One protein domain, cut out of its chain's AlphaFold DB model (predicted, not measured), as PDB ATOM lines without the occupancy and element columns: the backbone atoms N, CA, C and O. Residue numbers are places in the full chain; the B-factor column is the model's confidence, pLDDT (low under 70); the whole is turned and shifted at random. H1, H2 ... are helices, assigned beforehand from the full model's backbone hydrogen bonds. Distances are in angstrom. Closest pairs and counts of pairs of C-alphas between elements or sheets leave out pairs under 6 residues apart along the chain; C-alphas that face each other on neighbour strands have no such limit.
ATOM      1  N   LEU A   4     -40.439 -66.721  34.997       76.31
ATOM      2  CA  LEU A   4     -39.989 -65.725  35.979       76.31
ATOM      3  C   LEU A   4     -38.495 -65.831  36.380       76.31
ATOM      4  O   LEU A   4     -37.857 -64.786  36.512       76.31
ATOM      5  N   PRO A   5     -37.890 -67.033  36.534       79.81
ATOM      6  CA  PRO A   5     -36.474 -67.135  36.899       79.81
ATOM      7  C   PRO A   5     -35.549 -66.643  35.780       79.81
ATOM      8  O   PRO A   5     -34.520 -66.031  36.046       79.81
ATOM      9  N   ARG A   6     -35.940 -66.860  34.516       84.69
ATOM     10  CA  ARG A   6     -35.147 -66.454  33.345       84.69
ATOM     11  C   ARG A   6     -35.141 -64.936  33.170       84.69
ATOM     12  O   ARG A   6     -34.098 -64.377  32.861       84.69
ATOM     13  N   ILE A   7     -36.263 -64.269  33.455       87.38
ATOM     14  CA  ILE A   7     -36.367 -62.800  33.412       87.38
ATOM     15  C   ILE A   7     -35.483 -62.151  34.489       87.38
ATOM     16  O   ILE A   7     -34.819 -61.158  34.207       87.38
ATOM     17  N   LYS A   8     -35.398 -62.735  35.695       83.06
ATOM     18  CA  LYS A   8     -34.518 -62.219  36.761       83.06
ATOM     19  C   LYS A   8     -33.034 -62.301  36.390       83.06
ATOM     20  O   LYS A   8     -32.302 -61.352  36.647       83.06
ATOM     21  N   ILE A   9     -32.605 -63.391  35.750       88.94
ATOM     22  CA  ILE A   9     -31.218 -63.536  35.279       88.94
ATOM     23  C   ILE A   9     -30.929 -62.544  34.147       88.94
ATOM     24  O   ILE A   9     -29.881 -61.905  34.152       88.94
ATOM     25  N   LEU A  10     -31.868 -62.353  33.216       89.56
ATOM     26  CA  LEU A  10     -31.700 -61.394  32.122       89.56
ATOM     27  C   LEU A  10     -31.596 -59.948  32.633       89.56
ATOM     28  O   LEU A  10     -30.731 -59.203  32.182       89.56
ATOM     29  N   LEU A  11     -32.421 -59.574  33.619       89.81
ATOM     30  CA  LEU A  11     -32.347 -58.269  34.287       89.81
ATOM     31  C   LEU A  11     -31.029 -58.084  35.044       89.81
ATOM     32  O   LEU A  11     -30.452 -57.000  35.008       89.81
ATOM     33  N   PHE A  12     -30.529 -59.136  35.690       90.12
ATOM     34  CA  PHE A  12     -29.249 -59.085  36.388       90.12
ATOM     35  C   PHE A  12     -28.076 -58.877  35.420       90.12
ATOM     36  O   PHE A  12     -27.232 -58.016  35.655       90.12
ATOM     37  N   ILE A  13     -28.052 -59.600  34.294       94.31
ATOM     38  CA  ILE A  13     -27.013 -59.444  33.263       94.31
ATOM     39  C   ILE A  13     -27.091 -58.055  32.620       94.31
ATOM     40  O   ILE A  13     -26.057 -57.416  32.432       94.31
ATOM     41  N   ALA A  14     -28.297 -57.552  32.335       93.25
ATOM     42  CA  ALA A  14     -28.481 -56.198  31.817       93.25
ATOM     43  C   ALA A  14     -27.974 -55.134  32.808       93.25
ATOM     44  O   ALA A  14     -27.283 -54.201  32.403       93.25
ATOM     45  N   GLY A  15     -28.247 -55.306  34.106       91.69
ATOM     46  CA  GLY A  15     -27.734 -54.426  35.158       91.69
ATOM     47  C   GLY A  15     -26.209 -54.470  35.282       91.69
ATOM     48  O   GLY A  15     -25.571 -53.423  35.380       91.69
ATOM     49  N   LEU A  16     -25.608 -55.660  35.206       93.88
ATOM     50  CA  LEU A  16     -24.155 -55.820  35.266       93.88
ATOM     51  C   LEU A  16     -23.463 -55.193  34.046       93.88
ATOM     52  O   LEU A  16     -22.464 -54.494  34.200       93.88
ATOM     53  N   MET A  17     -24.016 -55.384  32.846       90.31
ATOM     54  CA  MET A  17     -23.502 -54.760  31.621       90.31
ATOM     55  C   MET A  17     -23.629 -53.233  31.659       90.31
ATOM     56  O   MET A  17     -22.703 -52.537  31.247       90.31
ATOM     57  N   LEU A  18     -24.727 -52.703  32.211       89.19
ATOM     58  CA  LEU A  18     -24.903 -51.264  32.412       89.19
ATOM     59  C   LEU A  18     -23.857 -50.701  33.388       89.19
ATOM     60  O   LEU A  18     -23.284 -49.643  33.127       89.19
ATOM     61  N   LEU A  19     -23.579 -51.416  34.482       88.31
ATOM     62  CA  LEU A  19     -22.579 -51.013  35.471       88.31
ATOM     63  C   LEU A  19     -21.173 -50.975  34.854       88.31
ATOM     64  O   LEU A  19     -20.474 -49.970  34.984       88.31
ATOM     65  N   ILE A  20     -20.794 -52.031  34.123       87.56
ATOM     66  CA  ILE A  20     -19.504 -52.120  33.424       87.56
ATOM     67  C   ILE A  20     -19.374 -50.985  32.403       87.56
ATOM     68  O   ILE A  20     -18.354 -50.292  32.375       87.56
ATOM     69  N   PHE A  21     -20.420 -50.739  31.612       90.38
ATOM     70  CA  PHE A  21     -20.442 -49.650  30.639       90.38
ATOM     71  C   PHE A  21     -20.261 -48.274  31.299       90.38
ATOM     72  O   PHE A  21     -19.466 -47.470  30.814       90.38
ATOM     73  N   MET A  22     -20.926 -48.011  32.429       87.00
ATOM     74  CA  MET A  22     -20.764 -46.753  33.169       87.00
ATOM     75  C   MET A  22     -19.346 -46.591  33.719       87.00
ATOM     76  O   MET A  22     -18.756 -45.521  33.566       87.00
ATOM     77  N   THR A  23     -18.756 -47.647  34.283       85.06
ATOM     78  CA  THR A  23     -17.370 -47.588  34.771       85.06
ATOM     79  C   THR A  23     -16.363 -47.370  33.645       85.06
ATOM     80  O   THR A  23     -15.477 -46.529  33.785       85.06
ATOM     81  N   LEU A  24     -16.528 -48.038  32.497       88.94
ATOM     82  CA  LEU A  24     -15.676 -47.826  31.324       88.94
ATOM     83  C   LEU A  24     -15.815 -46.406  30.779       88.94
ATOM     84  O   LEU A  24     -14.810 -45.788  30.438       88.94
ATOM     85  N   ARG A  25     -17.037 -45.863  30.740       74.38
ATOM     86  CA  ARG A  25     -17.278 -44.492  30.287       74.38
ATOM     87  C   ARG A  25     -16.616 -43.474  31.213       74.38
ATOM     88  O   ARG A  25     -15.957 -42.576  30.712       74.38
ATOM     89  N   ILE A  26     -16.709 -43.647  32.534       73.81
ATOM     90  CA  ILE A  26     -16.050 -42.767  33.516       73.81
ATOM     91  C   ILE A  26     -14.527 -42.849  33.391       73.81
ATOM     92  O   ILE A  26     -13.870 -41.814  33.316       73.81
ATOM     93  N   VAL A  27     -13.957 -44.056  33.313       77.44
ATOM     94  CA  VAL A  27     -12.504 -44.235  33.154       77.44
ATOM     95  C   VAL A  27     -12.022 -43.627  31.837       77.44
ATOM     96  O   VAL A  27     -11.015 -42.926  31.827       77.44
ATOM     97  N   HIS A  28     -12.759 -43.827  30.744       78.56
ATOM     98  CA  HIS A  28     -12.438 -43.230  29.449       78.56
ATOM     99  C   HIS A  28     -12.532 -41.700  29.483       78.56
ATOM    100  O   HIS A  28     -11.655 -41.026  28.948       78.56
ATOM    101  N   THR A  29     -13.550 -41.138  30.141       66.00
ATOM    102  CA  THR A  29     -13.676 -39.688  30.322       66.00
ATOM    103  C   THR A  29     -12.515 -39.142  31.150       66.00
ATOM    104  O   THR A  29     -11.874 -38.206  30.697       66.00
ATOM    105  N   ILE A  30     -12.152 -39.768  32.275       65.62
ATOM    106  CA  ILE A  30     -11.002 -39.352  33.101       65.62
ATOM    107  C   ILE A  30      -9.690 -39.432  32.305       65.62
ATOM    108  O   ILE A  30      -8.881 -38.508  32.360       65.62
ATOM    109  N   GLN A  31      -9.482 -40.500  31.528       64.25
ATOM    110  CA  GLN A  31      -8.301 -40.640  30.671       64.25
ATOM    111  C   GLN A  31      -8.257 -39.597  29.547       64.25
ATOM    112  O   GLN A  31      -7.172 -39.142  29.190       64.25
ATOM    113  N   GLN A  32      -9.408 -39.197  28.994       57.16
ATOM    114  CA  GLN A  32      -9.477 -38.091  28.035       57.16
ATOM    115  C   GLN A  32      -9.196 -36.742  28.706       57.16
ATOM    116  O   GLN A  32      -8.405 -35.974  28.168       57.16
ATOM    117  N   THR A  33      -9.742 -36.475  29.895       53.25
ATOM    118  CA  THR A  33      -9.489 -35.219  30.623       53.25
ATOM    119  C   THR A  33      -8.036 -35.102  31.108       53.25
ATOM    120  O   THR A  33      -7.519 -34.000  31.228       53.25
ATOM    121  N   GLN A  34      -7.332 -36.218  31.331       48.62
ATOM    122  CA  GLN A  34      -5.892 -36.208  31.636       48.62
ATOM    123  C   GLN A  34      -5.000 -35.911  30.423       48.62
ATOM    124  O   GLN A  34      -3.848 -35.521  30.601       48.62
ATOM    125  N   ARG A  35      -5.499 -36.108  29.196       50.47
ATOM    126  CA  ARG A  35      -4.747 -35.830  27.960       50.47
ATOM    127  C   ARG A  35      -4.940 -34.406  27.443       50.47
ATOM    128  O   ARG A  35      -4.157 -33.985  26.601       50.47
ATOM    129  N   ASP A  36      -5.933 -33.688  27.960       46.41
ATOM    130  CA  ASP A  36      -6.240 -32.311  27.584       46.41
ATOM    131  C   ASP A  36      -6.455 -31.441  28.844       46.41
ATOM    132  O   ASP A  36      -7.586 -31.273  29.316       46.41
ATOM    133  N   PRO A  37      -5.365 -30.932  29.451       48.22
ATOM    134  CA  PRO A  37      -5.433 -30.143  30.681       48.22
ATOM    135  C   PRO A  37      -6.179 -28.807  30.509       48.22
ATOM    136  O   PRO A  37      -6.595 -28.218  31.507       48.22
ATOM    137  N   GLU A  38      -6.407 -28.341  29.276       47.66
ATOM    138  CA  GLU A  38      -7.168 -27.116  29.003       47.66
ATOM    139  C   GLU A  38      -8.681 -27.327  29.184       47.66
ATOM    140  O   GLU A  38      -9.368 -26.448  29.706       47.66
ATOM    141  N   ALA A  39      -9.207 -28.523  28.897       45.06
ATOM    142  CA  ALA A  39     -10.612 -28.856  29.153       45.06
ATOM    143  C   ALA A  39     -10.946 -28.970  30.657       45.06
ATOM    144  O   ALA A  39     -12.072 -28.671  31.066       45.06
ATOM    145  N   LEU A  40      -9.976 -29.353  31.502       40.44
ATOM    146  CA  LEU A  40     -10.134 -29.381  32.965       40.44
ATOM    147  C   LEU A  40     -10.291 -27.960  33.544       40.44
ATOM    148  O   LEU A  40     -11.095 -27.755  34.454       40.44
ATOM    149  N   ASN A  41      -9.599 -26.974  32.963       40.69
ATOM    150  CA  ASN A  41      -9.714 -25.557  33.330       40.69
ATOM    151  C   ASN A  41     -11.051 -24.924  32.901       40.69
ATOM    152  O   ASN A  41     -11.464 -23.926  33.483       40.69
ATOM    153  N   HIS A  42     -11.752 -25.503  31.920       45.66
ATOM    154  CA  HIS A  42     -13.083 -25.046  31.497       45.66
ATOM    155  C   HIS A  42     -14.247 -25.728  32.241       45.66
ATOM    156  O   HIS A  42     -15.363 -25.208  32.224       45.66
ATOM    157  N   LEU A  43     -14.015 -26.868  32.905       37.59
ATOM    158  CA  LEU A  43     -15.032 -27.595  33.689       37.59
ATOM    159  C   LEU A  43     -15.080 -27.189  35.169       37.59
ATOM    160  O   LEU A  43     -16.044 -27.518  35.860       37.59
TER     161      LEU A  43
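AT A GLANCE: This is residues 4 to 43 of the 606 residues of an uncharacterized protein of Legionellales bacterium (UniProt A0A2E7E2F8). What would one see first? One long helix, H1, makes nearly the whole length as a single rod, and after its last residue the chain turns a sharp corner into the short helix H2, which makes a small foot across that end. What is printed, and of what class is it? The printed part has 40 residues with two named helices, H1 then H2, and no named strand; the class is all helix. How spread out is it? It is extended, with a radius of gyration of the C-alphas of 16.4 A, and the C-alphas span 51 by 14 by 5 A.

HOW THE PARTS SIT: How does H1, residues 4 to 35, stand to H2, residues 37 to 43? They are close but not clearly touching, with 2 pairs of C-alphas within 8 A. The closest C-alphas are those of Thr 33 and Leu 40, 6.3 A apart. How are they turned? They run opposite ways at a steep tilt of 62 degrees. What do the backbone N and O atoms show? In H1 every O i to N i+4 pair is within hydrogen-bond range, and in H2 2 of 3 are.

IN THESE COORDINATES: Where does H1 run? It goes from C-alpha 4 at (-39.989, -65.725, 35.979) to C-alpha 35 at (-4.747, -35.830, 27.960), 46.9 A from first to last C-alpha. Where is H2? It begins at Pro 37 and ends at C-alpha 43 at (-15.032, -27.595, 33.689), 10.4 A from first to last C-alpha.

THE WHOLE: How large is it? The two C-alphas farthest apart, those of Leu 4 and Glu 38, are 51.2 A apart. Is anything missing or long between the helices? The printed part has no cut, and the link from H1 to H2 is tight, with 1 residue between them. Where is the model's confidence low? Residues 29 to 43 have pLDDT under 70, and the mean of H2 is 44.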